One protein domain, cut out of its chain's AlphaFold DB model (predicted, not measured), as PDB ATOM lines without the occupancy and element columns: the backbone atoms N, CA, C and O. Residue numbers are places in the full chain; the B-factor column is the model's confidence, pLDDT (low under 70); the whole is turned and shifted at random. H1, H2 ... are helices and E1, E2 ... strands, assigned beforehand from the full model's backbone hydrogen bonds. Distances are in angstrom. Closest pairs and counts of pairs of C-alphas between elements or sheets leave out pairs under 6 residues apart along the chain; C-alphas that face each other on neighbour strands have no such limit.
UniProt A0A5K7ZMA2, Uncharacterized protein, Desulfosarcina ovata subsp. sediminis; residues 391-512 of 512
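What this domain is: This is residues 391 to 512 of the 512 residues of an uncharacterized protein of Desulfosarcina ovata subsp. sediminis (UniProt A0A5K7ZMA2). One strongly twisted sheet of seven strands forms a wall through the model, and its long strand E6 bends by 74 degrees, with E1 and E2 beyond it towards the edge E5, and E4 and E3 beyond it towards the edge E7. The short helix H2 packs on this sheet mostly at E5, H1 touches H2 and only grazes the sheet, and the tiny H3 lies beyond H2, off the sheet. The printed part has 122 residues, with seven named strands and three named helices in the chain order E1 E2 E3 E4 H1 E5 H2 H3 E6 E7; the sheet, mixed, runs E5 E2 E1 E6 E4 E3 E7. The class is mixed, helices and strands, with 57 residues in named elements, under half of those printed. The whole is compact, with a radius of gyration of the C-alphas of 13.6 A, and rounded, spanning 36 by 35 by 24 A.

Where its parts are: Start at the longest strand, E6, residues 488 to 495, which runs 18.8 A from C-alpha 488 at (262.823, 217.961, 281.279) to C-alpha 495 and bends at residue 492. Find E1, residues 392 to 397, 15.7 A long, from C-alpha 392 at (258.105, 232.001, 274.597), then E2, residues 403 to 407, and E5, residues 452 to 454. For the rest of the sheet look at E4, residues 432 to 437, 16.4 A, E3, residues 413 to 418, 16.2 A, and E7, residues 502 to 505, which ends with C-alpha 505 at (264.904, 210.273, 269.290). The helices are H1, residues 438 to 444, 10.1 A, H2, residues 467 to 474, 10.4 A, and H3, residues 477 to 480.

How they stand to each other: Begin at E6 and E1, antiparallel at 155 degrees, where N 394 and O 493 are 2.8 A apart, within hydrogen-bond range. E1 and E2 form a hairpin, antiparallel at 141 degrees, with N 393 and O 406 at 2.7 A. E2 is antiparallel to the edge strand E5, with N 454 and O 405 at 2.8 A. Back at E6, its other neighbour E4 is antiparallel, with N 436 and O 489 at 2.9 A. The pairing of E4 is staggered: residues 432 to 435 pair with E3 and residues 435 to 437 with E6. E3 and E4 form a hairpin, with N 433 and O 417 at 2.7 A. E3 and the edge strand E7 are parallel at 19 degrees, with N 414 and O 502 at 3.0 A. H2 is on the sheet at a height over the sheet of 8.9 A, over none of the strands but only just, since 2 of its 8 C-alphas fall on E2; its closest C-alpha pair with E5 is Tyr 452 and Ala 467, 5.3 A. H1 only grazes the sheet with residues 438 to 441. H1 and H2 touch, closest at the C-alphas of Leu 438 and Leu 471, 6.9 A, and run opposite ways at a tilt of 35.2 degrees, only just steep. H3 is not on the sheet, is apart from H1, and meets H2 only through their link. In H1 and H2 every O i to N i+4 pair is within hydrogen-bond range; H3 is too short for such a pair, and its one O i to N i+3 pair is not within range.

The domain as a whole: The two C-alphas farthest apart, those of Ser 481 and Pro 499, are 38.3 A apart. The printed part has no cut and ends at Val 512, the chain's last residue. The long links are E3 to E4, residues 419 to 431, and E5 to H2, residues 455 to 466. The mean pLDDT of the printed part is 82.8; look for values under 70 at residues 400 to 401, 421 to 427, 446 to 448, 498 to 500 and 510 to 512.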
ATOM      1  N   SER A 391     262.214 234.504 273.679       92.38
ATOM      2  CA  SER A 391     261.403 233.359 273.250       92.38
ATOM      3  C   SER A 391     260.361 232.980 274.292       92.38
ATOM      4  O   SER A 391     260.578 233.126 275.491       92.38
ATOM      5  N   ILE A 392     259.255 232.432 273.816       95.50
ATOM      6  CA  ILE A 392     258.105 232.001 274.597       95.50
ATOM      7  C   ILE A 392     257.861 230.545 274.229       95.50
ATOM      8  O   ILE A 392     257.758 230.226 273.053       95.50
ATOM      9  N   VAL A 393     257.773 229.660 275.212       94.56
ATOM     10  CA  VAL A 393     257.594 228.221 275.019       94.56
ATOM     11  C   VAL A 393     256.347 227.786 275.776       94.56
ATOM     12  O   VAL A 393     256.304 227.862 277.008       94.56
ATOM     13  N   LYS A 394     255.325 227.316 275.056       94.06
ATOM     14  CA  LYS A 394     254.210 226.586 275.665       94.06
ATOM     15  C   LYS A 394     254.743 225.232 276.110       94.06
ATOM     16  O   LYS A 394     255.255 224.462 275.300       94.06
ATOM     17  N   SER A 395     254.647 224.972 277.403       92.31
ATOM     18  CA  SER A 395     255.393 223.911 278.059       92.31
ATOM     19  C   SER A 395     254.540 223.219 279.120       92.31
ATOM     20  O   SER A 395     253.385 223.566 279.373       92.31
ATOM     21  N   GLY A 396     255.111 222.215 279.767       87.12
ATOM     22  CA  GLY A 396     254.534 221.606 280.956       87.12
ATOM     23  C   GLY A 396     255.566 220.791 281.705       87.12
ATOM     24  O   GLY A 396     256.689 220.607 281.238       87.12
ATOM     25  N   ASN A 397     255.197 220.282 282.872       80.75
ATOM     26  CA  ASN A 397     256.039 219.310 283.551       80.75
ATOM     27  C   ASN A 397     256.029 218.021 282.726       80.75
ATOM     28  O   ASN A 397     254.971 217.442 282.517       80.75
ATOM     29  N   ALA A 398     257.189 217.532 282.288       73.81
ATOM     30  CA  ALA A 398     257.234 216.279 281.525       73.81
ATOM     31  C   ALA A 398     256.756 215.070 282.353       73.81
ATOM     32  O   ALA A 398     256.393 214.040 281.805       73.81
ATOM     33  N   ASN A 399     256.762 215.206 283.683       71.38
ATOM     34  CA  ASN A 399     256.513 214.129 284.633       71.38
ATOM     35  C   ASN A 399     255.348 214.395 285.597       71.38
ATOM     36  O   ASN A 399     255.189 213.699 286.609       71.38
ATOM     37  N   ILE A 400     254.563 215.435 285.332       66.88
ATOM     38  CA  ILE A 400     253.281 215.696 285.983       66.88
ATOM     39  C   ILE A 400     252.375 216.285 284.915       66.88
ATOM     40  O   ILE A 400     252.783 217.220 284.243       66.88
ATOM     41  N   ASP A 401     251.129 215.834 284.840       69.56
ATOM     42  CA  ASP A 401     250.120 216.436 283.968       69.56
ATOM     43  C   ASP A 401     249.766 217.871 284.424       69.56
ATOM     44  O   ASP A 401     248.823 218.106 285.186       69.56
ATOM     45  N   HIS A 402     250.617 218.834 284.057       83.50
ATOM     46  CA  HIS A 402     250.497 220.260 284.356       83.50
ATOM     47  C   HIS A 402     251.213 221.097 283.292       83.50
ATOM     48  O   HIS A 402     252.419 220.941 283.099       83.50
ATOM     49  N   ALA A 403     250.479 221.995 282.638       88.50
ATOM     50  CA  ALA A 403     250.972 222.867 281.574       88.50
ATOM     51  C   ALA A 403     251.078 224.332 282.030       88.50
ATOM     52  O   ALA A 403     250.299 224.785 282.867       88.50
ATOM     53  N   PHE A 404     252.040 225.060 281.462       92.44
ATOM     54  CA  PHE A 404     252.350 226.472 281.729       92.44
ATOM     55  C   PHE A 404     253.189 227.050 280.574       92.44
ATOM     56  O   PHE A 404     253.465 226.367 279.590       92.44
ATOM     57  N   VAL A 405     253.615 228.309 280.666       95.62
ATOM     58  CA  VAL A 405     254.520 228.923 279.682       95.62
ATOM     59  C   VAL A 405     255.852 229.261 280.332       95.62
ATOM     60  O   VAL A 405     255.879 229.818 281.425       95.62
ATOM     61  N   VAL A 406     256.956 228.955 279.651       95.31
ATOM     62  CA  VAL A 406     258.305 229.416 280.013       95.31
ATOM     63  C   VAL A 406     258.761 230.418 278.966       95.31
ATOM     64  O   VAL A 406     258.575 230.172 277.780       95.31
ATOM     65  N   GLY A 407     259.362 231.535 279.365       93.94
ATOM     66  CA  GLY A 407     259.917 232.487 278.406       93.94
ATOM     67  C   GLY A 407     261.247 233.096 278.826       93.94
ATOM     68  O   GLY A 407     261.769 232.819 279.906       93.94
ATOM     69  N   GLY A 408     261.841 233.873 277.921       91.00
ATOM     70  CA  GLY A 408     263.209 234.378 278.036       91.00
ATOM     71  C   GLY A 408     264.293 233.311 277.830       91.00
ATOM     72  O   GLY A 408     265.474 233.631 277.920       91.00
ATOM     73  N   LEU A 409     263.910 232.061 277.544       90.56
ATOM     74  CA  LEU A 409     264.804 230.921 277.323       90.56
ATOM     75  C   LEU A 409     264.419 230.183 276.045       90.56
ATOM     76  O   LEU A 409     263.230 230.054 275.734       90.56
ATOM     77  N   ARG A 410     265.416 229.685 275.309       86.38
ATOM     78  CA  ARG A 410     265.214 228.918 274.073       86.38
ATOM     79  C   ARG A 410     265.527 227.443 274.307       86.38
ATOM     80  O   ARG A 410     266.584 227.155 274.866       86.38
ATOM     81  N   PRO A 411     264.668 226.513 273.856       88.50
ATOM     82  CA  PRO A 411     265.047 225.113 273.760       88.50
ATOM     83  C   PRO A 411     266.244 224.975 272.816       88.50
ATOM     84  O   PRO A 411     266.235 225.546 271.726       88.50
ATOM     85  N   ARG A 412     267.265 224.228 273.238       84.62
ATOM     86  CA  ARG A 412     268.431 223.901 272.403       84.62
ATOM     87  C   ARG A 412     268.126 222.768 271.427       84.62
ATOM     88  O   ARG A 412     268.533 222.801 270.272       84.62
ATOM     89  N   GLU A 413     267.412 221.773 271.926       88.44
ATOM     90  CA  GLU A 413     267.111 220.517 271.259       88.44
ATOM     91  C   GLU A 413     265.744 220.035 271.737       88.44
ATOM     92  O   GLU A 413     265.373 220.258 272.897       88.44
ATOM     93  N   ILE A 414     265.008 219.382 270.839       90.50
ATOM     94  CA  ILE A 414     263.794 218.649 271.186       90.50
ATOM     95  C   ILE A 414     264.141 217.165 271.230       90.50
ATOM     96  O   ILE A 414     264.689 216.610 270.277       90.50
ATOM     97  N   ILE A 415     263.827 216.526 272.348       91.31
ATOM     98  CA  ILE A 415     264.064 215.106 272.564       91.31
ATOM     99  C   ILE A 415     262.724 214.393 272.459       91.31
ATOM    100  O   ILE A 415     261.835 214.616 273.279       91.31
ATOM    101  N   GLU A 416     262.601 213.521 271.467       90.69
ATOM    102  CA  GLU A 416     261.459 212.623 271.338       90.69
ATOM    103  C   GLU A 416     261.726 211.379 272.194       90.69
ATOM    104  O   GLU A 416     262.740 210.692 272.033       90.69
ATOM    105  N   THR A 417     260.843 211.104 273.150       88.44
ATOM    106  CA  THR A 417     260.939 209.969 274.081       88.44
ATOM    107  C   THR A 417     259.556 209.362 274.303       88.44
ATOM    108  O   THR A 417     258.559 209.887 273.832       88.44
ATOM    109  N   THR A 418     259.456 208.251 275.029       85.31
ATOM    110  CA  THR A 418     258.168 207.628 275.375       85.31
ATOM    111  C   THR A 418     257.746 207.940 276.805       85.31
ATOM    112  O   THR A 418     258.586 207.893 277.709       85.31
ATOM    113  N   ILE A 419     256.449 208.135 277.036       79.50
ATOM    114  CA  ILE A 419     255.863 208.275 278.375       79.50
ATOM    115  C   ILE A 419     256.019 206.964 279.149       79.50
ATOM    116  O   ILE A 419     255.538 205.912 278.723       79.50
ATOM    117  N   ARG A 420     256.634 207.016 280.338       75.94
ATOM    118  CA  ARG A 420     256.826 205.822 281.187       75.94
ATOM    119  C   ARG A 420     255.810 205.680 282.311       75.94
ATOM    120  O   ARG A 420     255.736 204.629 282.949       75.94
ATOM    121  N   SER A 421     255.024 206.718 282.583       67.31
ATOM    122  CA  SER A 421     254.001 206.679 283.625       67.31
ATOM    123  C   SER A 421     252.771 207.505 283.266       67.31
ATOM    124  O   SER A 421     252.817 208.730 283.236       67.31
ATOM    125  N   SER A 422     251.623 206.837 283.146       59.91
ATOM    126  CA  SER A 422     250.315 207.480 282.949       59.91
ATOM    127  C   SER A 422     249.853 208.329 284.139       59.91
ATOM    128  O   SER A 422     248.879 209.063 284.040       59.91
ATOM    129  N   ARG A 423     250.527 208.255 285.299       54.06
ATOM    130  CA  ARG A 423     250.223 209.122 286.458       54.06
ATOM    131  C   ARG A 423     250.815 210.528 286.334       54.06
ATOM    132  O   ARG A 423     250.587 211.356 287.215       54.06
ATOM    133  N   ASN A 424     251.638 210.746 285.318       53.00
ATOM    134  CA  ASN A 424     252.577 211.850 285.225       53.00
ATOM    135  C   ASN A 424     252.514 212.561 283.858       53.00
ATOM    136  O   ASN A 424     253.210 213.547 283.679       53.00
ATOM    137  N   SER A 425     251.693 212.091 282.920       58.56
ATOM    138  CA  SER A 425     251.524 212.692 281.597       58.56
ATOM    139  C   SER A 425     250.064 212.585 281.157       58.56
ATOM    140  O   SER A 425     249.328 211.736 281.664       58.56
ATOM    141  N   SER A 426     249.654 213.450 280.232       52.47
ATOM    142  CA  SER A 426     248.336 213.429 279.592       52.47
ATOM    143  C   SER A 426     248.181 212.295 278.564       52.47
ATOM    144  O   SER A 426     247.055 211.989 278.175       52.47
ATOM    145  N   GLY A 427     249.288 211.671 278.139       65.00
ATOM    146  CA  GLY A 427     249.309 210.520 277.231       65.00
ATOM    147  C   GLY A 427     249.372 209.160 277.935       65.00
ATOM    148  O   GLY A 427     249.577 209.053 279.151       65.00
ATOM    149  N   SER A 428     249.199 208.093 277.158       73.50
ATOM    150  CA  SER A 428     249.304 206.712 277.632       73.50
ATOM    151  C   SER A 428     250.764 206.290 277.777       73.50
ATOM    152  O   SER A 428     251.664 206.824 277.133       73.50
ATOM    153  N   VAL A 429     251.023 205.299 278.636       78.06
ATOM    154  CA  VAL A 429     252.361 204.694 278.720       78.06
ATOM    155  C   VAL A 429     252.719 204.097 277.360       78.06
ATOM    156  O   VAL A 429     251.956 203.290 276.837       78.06
ATOM    157  N   GLY A 430     253.886 204.465 276.834       79.88
ATOM    158  CA  GLY A 430     254.358 204.059 275.510       79.88
ATOM    159  C   GLY A 430     254.105 205.084 274.403       79.88
ATOM    160  O   GLY A 430     254.767 204.994 273.374       79.88
ATOM    161  N   ASP A 431     253.235 206.077 274.620       83.12
ATOM    162  CA  ASP A 431     253.035 207.153 273.646       83.12
ATOM    163  C   ASP A 431     254.291 208.032 273.560       83.12
ATOM    164  O   ASP A 431     254.982 208.262 274.564       83.12
ATOM    165  N   ALA A 432     254.581 208.529 272.356       86.31
ATOM    166  CA  ALA A 432     255.659 209.480 272.129       86.31
ATOM    167  C   ALA A 432     255.344 210.833 272.789       86.31
ATOM    168  O   ALA A 432     254.201 211.293 272.810       86.31
ATOM    169  N   ILE A 433     256.375 211.475 273.327       85.38
ATOM    170  CA  ILE A 433     256.330 212.806 273.919       85.38
ATOM    171  C   ILE A 433     257.598 213.570 273.543       85.38
ATOM    172  O   ILE A 433     258.715 213.079 273.711       85.38
ATOM    173  N   ASP A 434     257.404 214.801 273.079       90.25
ATOM    174  CA  ASP A 434     258.482 215.753 272.848       90.25
ATOM    175  C   ASP A 434     258.793 216.493 274.157       90.25
ATOM    176  O   ASP A 434     257.902 217.056 274.806       90.25
ATOM    177  N   VAL A 435     260.066 216.503 274.551       91.12
ATOM    178  CA  VAL A 435     260.552 217.219 275.737       91.12
ATOM    179  C   VAL A 435     261.778 218.068 275.423       91.12
ATOM    180  O   VAL A 435     262.476 217.848 274.439       91.12
ATOM    181  N   TRP A 436     262.072 219.033 276.288       92.69
ATOM    182  CA  TRP A 436     263.282 219.852 276.217       92.69
ATOM    183  C   TRP A 436     263.909 220.021 277.602       92.69
ATOM    184  O   TRP A 436     263.217 219.956 278.622       92.69
ATOM    185  N   ASN A 437     265.229 220.206 277.648       92.38
ATOM    186  CA  ASN A 437     265.982 220.304 278.898       92.38
ATOM    187  C   ASN A 437     266.066 221.759 279.390       92.38
ATOM    188  O   ASN A 437     266.725 222.606 278.782       92.38
ATOM    189  N   LEU A 438     265.428 222.038 280.529       93.25
ATOM    190  CA  LEU A 438     265.408 223.363 281.146       93.25
ATOM    191  C   LEU A 438     266.786 223.783 281.674       93.25
ATOM    192  O   LEU A 438     267.122 224.967 281.650       93.25
ATOM    193  N   ARG A 439     267.585 222.825 282.164       92.81
ATOM    194  CA  ARG A 439     268.934 223.092 282.675       92.81
ATOM    195  C   ARG A 439     269.852 223.566 281.556       92.81
ATOM    196  O   ARG A 439     270.539 224.565 281.746       92.81
ATOM    197  N   ASP A 440     269.811 222.900 280.406       90.88
ATOM    198  CA  ASP A 440     270.644 223.257 279.254       90.88
ATOM    199  C   ASP A 440     270.289 224.655 278.739       90.88
ATOM    200  O   ASP A 440     271.173 225.488 278.551       90.88
ATOM    201  N   ALA A 441     268.993 224.963 278.627       91.00
ATOM    202  CA  ALA A 441     268.536 226.287 278.213       91.00
ATOM    203  C   ALA A 441     268.973 227.410 279.175       91.00
ATOM    204  O   ALA A 441     269.310 228.509 278.735       91.00
ATOM    205  N   LEU A 442     268.990 227.147 280.488       91.44
ATOM    206  CA  LEU A 442     269.493 228.090 281.496       91.44
ATOM    207  C   LEU A 442     271.013 228.274 281.428       91.44
ATOM    208  O   LEU A 442     271.502 229.359 281.733       91.44
ATOM    209  N   THR A 443     271.759 227.228 281.070       88.31
ATOM    210  CA  THR A 443     273.211 227.314 280.878       88.31
ATOM    211  C   THR A 443     273.553 228.119 279.625       88.31
ATOM    212  O   THR A 443     274.397 229.011 279.693       88.31
ATOM    213  N   ASP A 444     272.863 227.862 278.511       83.38
ATOM    214  CA  ASP A 444     273.105 228.539 277.231       83.38
ATOM    215  C   ASP A 444     272.743 230.037 277.278       83.38
ATOM    216  O   ASP A 444     273.392 230.855 276.628       83.38
ATOM    217  N   ALA A 445     271.751 230.426 278.085       79.69
ATOM    218  CA  ALA A 445     271.357 231.827 278.261       79.69
ATOM    219  C   ALA A 445     272.385 232.692 279.028       79.69
ATOM    220  O   ALA A 445     272.220 233.912 279.109       79.69
ATOM    221  N   GLY A 446     273.439 232.082 279.587       65.62
ATOM    222  CA  GLY A 446     274.502 232.767 280.322       65.62
ATOM    223  C   GLY A 446     274.154 233.126 281.775       65.62
ATOM    224  O   GLY A 446     273.019 233.003 282.242       65.62
ATOM    225  N   ALA A 447     275.166 233.568 282.529       59.34
ATOM    226  CA  ALA A 447     275.007 233.960 283.929       59.34
ATOM    227  C   ALA A 447     274.125 235.219 284.060       59.34
ATOM    228  O   ALA A 447     274.433 236.251 283.472       59.34
ATOM    229  N   GLY A 448     273.050 235.139 284.857       60.56
ATOM    230  CA  GLY A 448     272.135 236.259 285.144       60.56
ATOM    231  C   GLY A 448     270.784 236.214 284.418       60.56
ATOM    232  O   GLY A 448     269.875 236.942 284.810       60.56
ATOM    233  N   THR A 449     270.609 235.338 283.423       75.25
ATOM    234  CA  THR A 449     269.307 235.119 282.773       75.25
ATOM    235  C   THR A 449     268.540 234.024 283.512       75.25
ATOM    236  O   THR A 449     268.948 232.861 283.539       75.25
ATOM    237  N   ASP A 450     267.422 234.392 284.134       84.81
ATOM    238  CA  ASP A 450     266.623 233.470 284.949       84.81
ATOM    239  C   ASP A 450     265.398 232.908 284.229       84.81
ATOM    240  O   ASP A 450     264.785 231.959 284.730       84.81
ATOM    241  N   GLY A 451     265.053 233.479 283.069       90.56
ATOM    242  CA  GLY A 451     263.782 233.243 282.390       90.56
ATOM    243  C   GLY A 451     262.577 233.567 283.278       90.56
ATOM    244  O   GLY A 451     262.698 233.887 284.462       90.56
ATOM    245  N   TYR A 452     261.384 233.420 282.722       93.81
ATOM    246  CA  TYR A 452     260.144 233.561 283.479       93.81
ATOM    247  C   TYR A 452     259.232 232.365 283.273       93.81
ATOM    248  O   TYR A 452     259.338 231.642 282.281       93.81
ATOM    249  N   VAL A 453     258.310 232.186 284.213       93.88
ATOM    250  CA  VAL A 453     257.219 231.219 284.110       93.88
ATOM    251  C   VAL A 453     255.903 231.973 284.231       93.88
ATOM    252  O   VAL A 453     255.696 232.728 285.178       93.88
ATOM    253  N   CYS A 454     255.007 231.766 283.273       94.06
ATOM    254  CA  CYS A 454     253.629 232.231 283.338       94.06
ATOM    255  C   CYS A 454     252.716 231.026 283.552       94.06
ATOM    256  O   CYS A 454     252.512 230.209 282.650       94.06
ATOM    257  N   ASP A 455     252.181 230.926 284.762       90.25
ATOM    258  CA  ASP A 455     251.251 229.885 285.181       90.25
ATOM    259  C   ASP A 455     250.083 230.562 285.919       90.25
ATOM    260  O   ASP A 455     250.203 230.893 287.094       90.25
ATOM    261  N   PRO A 456     248.968 230.874 285.241       83.94
ATOM    262  CA  PRO A 456     247.783 231.409 285.907       83.94
ATOM    263  C   PRO A 456     246.908 230.301 286.504       83.94
ATOM    264  O   PRO A 456     245.864 230.590 287.062       83.94
ATOM    265  N   TYR A 457     247.288 229.026 286.372       79.56
ATOM    266  CA  TYR A 457     246.471 227.916 286.854       79.56
ATOM    267  C   TYR A 457     246.650 227.671 288.359       79.56
ATOM    268  O   TYR A 457     245.731 227.166 289.001       79.56
ATOM    269  N   LEU A 458     247.820 227.990 288.923       74.25
ATOM    270  CA  LEU A 458     248.123 227.841 290.351       74.25
ATOM    271  C   LEU A 458     248.162 229.196 291.077       74.25
ATOM    272  O   LEU A 458     248.353 230.250 290.471       74.25
ATOM    273  N   ASP A 459     248.038 229.151 292.405       73.69
ATOM    274  CA  ASP A 459     248.213 230.326 293.265       73.69
ATOM    275  C   ASP A 459     249.654 230.883 293.138       73.69
ATOM    276  O   ASP A 459     250.604 230.088 293.065       73.69
ATOM    277  N   PRO A 460     249.869 232.218 293.147       73.62
ATOM    278  CA  PRO A 460     251.195 232.803 292.936       73.62
ATOM    279  C   PRO A 460     252.260 232.316 293.930       73.62
ATOM    280  O   PRO A 460     253.432 232.223 293.565       73.62
ATOM    281  N   SER A 461     251.874 231.984 295.170       74.88
ATOM    282  CA  SER A 461     252.778 231.453 296.204       74.88
ATOM    283  C   SER A 461     253.258 230.029 295.912       74.88
ATOM    284  O   SER A 461     254.250 229.574 296.481       74.88
ATOM    285  N   GLN A 462     252.550 229.307 295.043       74.25
ATOM    286  CA  GLN A 462     252.857 227.929 294.663       74.25
ATOM    287  C   GLN A 462     253.681 227.847 293.374       74.25
ATOM    288  O   GLN A 462     254.170 226.767 293.028       74.25
ATOM    289  N   ILE A 463     253.841 228.967 292.666       75.19
ATOM    290  CA  ILE A 463     254.475 229.027 291.354       75.19
ATOM    291  C   ILE A 463     255.889 229.570 291.480       75.19
ATOM    292  O   ILE A 463     256.141 230.627 292.057       75.19
ATOM    293  N   ALA A 464     256.824 228.859 290.860       83.81
ATOM    294  CA  ALA A 464     258.128 229.421 290.582       83.81
ATOM    295  C   ALA A 464     257.984 230.535 289.541       83.81
ATOM    296  O   ALA A 464     257.611 230.252 288.413       83.81
ATOM    297  N   GLN A 465     258.292 231.778 289.906       88.50
ATOM    298  CA  GLN A 465     258.156 232.929 289.001       88.50
ATOM    299  C   GLN A 465     259.254 232.976 287.923       88.50
ATOM    300  O   GLN A 465     259.086 233.604 286.879       88.50
ATOM    301  N   THR A 466     260.374 232.284 288.158       92.94
ATOM    302  CA  THR A 466     261.500 232.177 287.222       92.94
ATOM    303  C   THR A 466     261.752 230.731 286.817       92.94
ATOM    304  O   THR A 466     261.469 229.795 287.573       92.94
ATOM    305  N   ALA A 467     262.340 230.532 285.638       92.62
ATOM    306  CA  ALA A 467     262.690 229.198 285.162       92.62
ATOM    307  C   ALA A 467     263.755 228.535 286.054       92.62
ATOM    308  O   ALA A 467     263.700 227.329 286.301       92.62
ATOM    309  N   ARG A 468     264.678 229.313 286.636       91.88
ATOM    310  CA  ARG A 468     265.641 228.801 287.628       91.88
ATOM    311  C   ARG A 468     264.957 228.293 288.899       91.88
ATOM    312  O   ARG A 468     265.292 227.209 289.385       91.88
ATOM    313  N   ALA A 469     263.985 229.039 289.428       92.06
ATOM    314  CA  ALA A 469     263.199 228.596 290.578       92.06
ATOM    315  C   ALA A 469     262.358 227.351 290.243       92.06
ATOM    316  O   ALA A 469     262.216 226.458 291.082       92.06
ATOM    317  N   LEU A 470     261.860 227.248 289.006       91.88
ATOM    318  CA  LEU A 470     261.133 226.073 288.530       91.88
ATOM    319  C   LEU A 470     262.052 224.850 288.509       91.88
ATOM    320  O   LEU A 470     261.714 223.835 289.117       91.88
ATOM    321  N   LEU A 471     263.244 224.967 287.916       92.50
ATOM    322  CA  LEU A 471     264.245 223.898 287.898       92.50
ATOM    323  C   LEU A 471     264.592 223.419 289.318       92.50
ATOM    324  O   LEU A 471     264.665 222.214 289.574       92.50
ATOM    325  N   ALA A 472     264.766 224.351 290.259       91.69
ATOM    326  CA  ALA A 472     265.027 224.028 291.661       91.69
ATOM    327  C   ALA A 472     263.848 223.286 292.320       91.69
ATOM    328  O   ALA A 472     264.059 222.323 293.060       91.69
ATOM    329  N   SER A 473     262.607 223.688 292.027       89.25
ATOM    330  CA  SER A 473     261.390 223.029 292.521       89.25
ATOM    331  C   SER A 473     261.242 221.602 291.978       89.25
ATOM    332  O   SER A 473     260.988 220.661 292.749       89.25
ATOM    333  N   LEU A 474     261.484 221.417 290.675       88.31
ATOM    334  CA  LEU A 474     261.470 220.112 290.009       88.31
ATOM    335  C   LEU A 474     262.533 219.171 290.579       88.31
ATOM    336  O   LEU A 474     262.260 217.988 290.762       88.31
ATOM    337  N   ASN A 475     263.683 219.705 290.991       90.62
ATOM    338  CA  ASN A 475     264.782 218.954 291.606       90.62
ATOM    339  C   ASN A 475     264.809 219.010 293.145       90.62
ATOM    340  O   ASN A 475     265.814 218.673 293.786       90.62
ATOM    341  N   SER A 476     263.709 219.419 293.782       90.12
ATOM    342  CA  SER A 476     263.634 219.491 295.244       90.12
ATOM    343  C   SER A 476     263.896 218.127 295.900       90.12
ATOM    344  O   SER A 476     263.638 217.067 295.323       90.12
ATOM    345  N   ALA A 477     264.384 218.128 297.147       91.19
ATOM    346  CA  ALA A 477     264.658 216.892 297.892       91.19
ATOM    347  C   ALA A 477     263.432 215.957 297.949       91.19
ATOM    348  O   ALA A 477     263.556 214.743 297.810       91.19
ATOM    349  N   ARG A 478     262.229 216.538 298.057       87.69
ATOM    350  CA  ARG A 478     260.949 215.818 298.029       87.69
ATOM    351  C   ARG A 478     260.658 215.139 296.686       87.69
ATOM    352  O   ARG A 478     260.011 214.094 296.669       87.69
ATOM    353  N   ARG A 479     261.041 215.751 295.562       84.38
ATOM    354  CA  ARG A 479     260.862 215.165 294.223       84.38
ATOM    355  C   ARG A 479     261.851 214.029 294.006       84.38
ATOM    356  O   ARG A 479     261.420 212.942 293.632       84.38
ATOM    357  N   ARG A 480     263.118 214.249 294.371       87.38
ATOM    358  CA  ARG A 480     264.185 213.237 294.322       87.38
ATOM    359  C   ARG A 480     263.863 212.000 295.158       87.38
ATOM    360  O   ARG A 480     263.952 210.887 294.654       87.38
ATOM    361  N   SER A 481     263.381 212.174 296.392       87.06
ATOM    362  CA  SER A 481     262.995 211.044 297.256       87.06
ATOM    363  C   SER A 481     261.794 210.245 296.743       87.06
ATOM    364  O   SER A 481     261.560 209.126 297.189       87.06
ATOM    365  N   ARG A 482     261.021 210.807 295.808       83.44
ATOM    366  CA  ARG A 482     259.886 210.148 295.150       83.44
ATOM    367  C   ARG A 482     260.208 209.684 293.730       83.44
ATOM    368  O   ARG A 482     259.288 209.230 293.057       83.44
ATOM    369  N   HIS A 483     261.452 209.844 293.273       82.00
ATOM    370  CA  HIS A 483     261.868 209.596 291.887       82.00
ATOM    371  C   HIS A 483     260.976 210.329 290.868       82.00
ATOM    372  O   HIS A 483     260.534 209.769 289.870       82.00
ATOM    373  N   LYS A 484     260.645 211.587 291.181       79.25
ATOM    374  CA  LYS A 484     259.870 212.512 290.335       79.25
ATOM    375  C   LYS A 484     260.641 213.800 290.047       79.25
ATOM    376  O   LYS A 484     260.041 214.832 289.760       79.25
ATOM    377  N   ASP A 485     261.947 213.781 290.249       86.12
ATOM    378  CA  ASP A 485     262.845 214.843 289.829       86.12
ATOM    379  C   ASP A 485     263.049 214.792 288.318       86.12
ATOM    380  O   ASP A 485     263.126 213.710 287.741       86.12
ATOM    381  N   THR A 486     263.080 215.950 287.672       87.56
ATOM    382  CA  THR A 486     263.332 216.050 286.235       87.56
ATOM    383  C   THR A 486     263.911 217.417 285.901       87.56
ATOM    384  O   THR A 486     263.564 218.415 286.535       87.56
ATOM    385  N   ASP A 487     264.769 217.449 284.887       91.25
ATOM    386  CA  ASP A 487     265.195 218.679 284.216       91.25
ATOM    387  C   ASP A 487     264.385 218.922 282.928       91.25
ATOM    388  O   ASP A 487     264.504 219.975 282.305       91.25
ATOM    389  N   PHE A 488     263.553 217.952 282.536       90.88
ATOM    390  CA  PHE A 488     262.823 217.961 281.279       90.88
ATOM    391  C   PHE A 488     261.421 218.526 281.444       90.88
ATOM    392  O   PHE A 488     260.678 218.182 282.370       90.88
ATOM    393  N   LEU A 489     261.050 219.362 280.486       91.69
ATOM    394  CA  LEU A 489     259.713 219.903 280.336       91.69
ATOM    395  C   LEU A 489     259.087 219.375 279.047       91.69
ATOM    396  O   LEU A 489     259.788 219.187 278.056       91.69
ATOM    397  N   TRP A 490     257.772 219.161 279.053       89.69
ATOM    398  CA  TRP A 490     257.015 218.890 277.832       89.69
ATOM    399  C   TRP A 490     257.168 220.065 276.862       89.69
ATOM    400  O   TRP A 490     257.052 221.219 277.276       89.69
ATOM    401  N   TYR A 491     257.427 219.767 275.591       90.44
ATOM    402  CA  TYR A 491     257.498 220.743 274.515       90.44
ATOM    403  C   TYR A 491     256.163 220.787 273.765       90.44
ATOM    404  O   TYR A 491     255.793 219.829 273.088       90.44
ATOM    405  N   GLY A 492     255.436 221.895 273.908       89.12
ATOM    406  CA  GLY A 492     254.182 222.125 273.199       89.12
ATOM    407  C   GLY A 492     254.367 222.960 271.940       89.12
ATOM    408  O   GLY A 492     254.061 222.502 270.847       89.12
ATOM    409  N   ASP A 493     254.836 224.197 272.105       91.12
ATOM    410  CA  ASP A 493     255.019 225.152 271.006       91.12
ATOM    411  C   ASP A 493     256.050 226.228 271.389       91.12
ATOM    412  O   ASP A 493     256.329 226.423 272.576       91.12
ATOM    413  N   VAL A 494     256.611 226.946 270.413       92.56
ATOM    414  CA  VAL A 494     257.590 228.021 270.628       92.56
ATOM    415  C   VAL A 494     257.350 229.223 269.718       92.56
ATOM    416  O   VAL A 494     257.102 229.093 268.523       92.56
ATOM    417  N   PHE A 495     257.494 230.419 270.284       92.81
ATOM    418  CA  PHE A 495     257.394 231.682 269.571       92.81
ATOM    419  C   PHE A 495     258.572 232.623 269.894       92.81
ATOM    420  O   PHE A 495     258.948 232.739 271.062       92.81
ATOM    421  N   PRO A 496     259.139 233.339 268.904       90.00
ATOM    422  CA  PRO A 496     258.944 233.113 267.472       90.00
ATOM    423  C   PRO A 496     259.390 231.696 267.089       90.00
ATOM    424  O   PRO A 496     260.236 231.116 267.771       90.00
ATOM    425  N   ALA A 497     258.810 231.147 266.019       81.38
ATOM    426  CA  ALA A 497     259.165 229.814 265.549       81.38
ATOM    427  C   ALA A 497     260.683 229.726 265.332       81.38
ATOM    428  O   ALA A 497     261.272 230.537 264.611       81.38
ATOM    429  N   THR A 498     261.326 228.768 265.993       66.31
ATOM    430  CA  THR A 498     262.765 228.551 265.852       66.31
ATOM    431  C   THR A 498     263.031 227.817 264.532       66.31
ATOM    432  O   THR A 498     262.315 226.861 264.226       66.31
ATOM    433  N   PRO A 499     264.057 228.199 263.745       59.03
ATOM    434  CA  PRO A 499     264.548 227.361 262.652       59.03
ATOM    435  C   PRO A 499     264.856 225.952 263.172       59.03
ATOM    436  O   PRO A 499     265.282 225.839 264.321       59.03
ATOM    437  N   ALA A 500     264.622 224.923 262.345       60.66
ATOM    438  CA  ALA A 500     264.634 223.495 262.691       60.66
ATOM    439  C   ALA A 500     265.539 223.146 263.888       60.66
ATOM    440  O   ALA A 500     266.739 222.920 263.731       60.66
ATOM    441  N   LEU A 501     264.950 223.113 265.091       71.12
ATOM    442  CA  LEU A 501     265.622 222.566 266.264       71.12
ATOM    443  C   LEU A 501     265.969 221.114 265.953       71.12
ATOM    444  O   LEU A 501     265.137 220.387 265.399       71.12
ATOM    445  N   SER A 502     267.183 220.692 266.301       78.38
ATOM    446  CA  SER A 502     267.538 219.282 266.198       78.38
ATOM    447  C   SER A 502     266.529 218.469 267.006       78.38
ATOM    448  O   SER A 502     266.228 218.800 268.158       78.38
ATOM    449  N   ARG A 503     265.972 217.441 266.366       84.31
ATOM    450  CA  ARG A 503     265.119 216.442 267.003       84.31
ATOM    451  C   ARG A 503     265.928 215.169 267.153       84.31
ATOM    452  O   ARG A 503     266.338 214.594 266.146       84.31
ATOM    453  N   THR A 504     266.140 214.739 268.389       87.62
ATOM    454  CA  THR A 504     266.826 213.477 268.677       87.62
ATOM    455  C   THR A 504     265.858 212.519 269.335       87.62
ATOM    456  O   THR A 504     265.289 212.811 270.386       87.62
ATOM    457  N   ALA A 505     265.686 211.353 268.718       83.00
ATOM    458  CA  ALA A 505     264.904 210.273 269.290       83.00
ATOM    459  C   ALA A 505     265.756 209.499 270.298       83.00
ATOM    460  O   ALA A 505     266.832 208.989 269.971       83.00
ATOM    461  N   VAL A 506     265.267 209.389 271.530       83.44
ATOM    462  CA  VAL A 506     265.908 208.614 272.593       83.44
ATOM    463  C   VAL A 506     264.901 207.597 273.108       83.44
ATOM    464  O   VAL A 506     263.777 207.943 273.455       83.44
ATOM    465  N   ALA A 507     265.315 206.330 273.213       72.62
ATOM    466  CA  ALA A 507     264.438 205.242 273.662       72.62
ATOM    467  C   ALA A 507     263.786 205.525 275.026       72.62
ATOM    468  O   ALA A 507     262.695 205.040 275.317       72.62
ATOM    469  N   SER A 508     264.470 206.296 275.876       70.81
ATOM    470  CA  SER A 508     263.861 206.864 277.068       70.81
ATOM    471  C   SER A 508     264.682 207.943 277.741       70.81
ATOM    472  O   SER A 508     265.892 207.783 277.917       70.81
ATOM    473  N   VAL A 509     263.979 208.914 278.304       72.69
ATOM    474  CA  VAL A 509     264.514 209.858 279.281       72.69
ATOM    475  C   VAL A 509     264.085 209.448 280.696       72.69
ATOM    476  O   VAL A 509     262.963 208.998 280.935       72.69
ATOM    477  N   ARG A 510     265.004 209.547 281.664       69.56
ATOM    478  CA  ARG A 510     264.710 209.223 283.066       69.56
ATOM    479  C   ARG A 510     263.671 210.202 283.615       69.56
ATOM    480  O   ARG A 510     263.846 211.408 283.497       69.56
ATOM    481  N   ASN A 511     262.661 209.665 284.300       68.00
ATOM    482  CA  ASN A 511     261.596 210.434 284.946       68.00
ATOM    483  C   ASN A 511     260.803 211.335 283.977       68.00
ATOM    484  O   ASN A 511     260.346 212.393 284.405       68.00
ATOM    485  N   VAL A 512     260.633 210.894 282.722       62.78
ATOM    486  CA  VAL A 512     259.645 211.388 281.743       62.78
ATOM    487  C   VAL A 512     258.557 210.333 281.551       62.78
ATOM    488  O   VAL A 512     258.897 209.129 281.450       62.78
TER     489      VAL A 512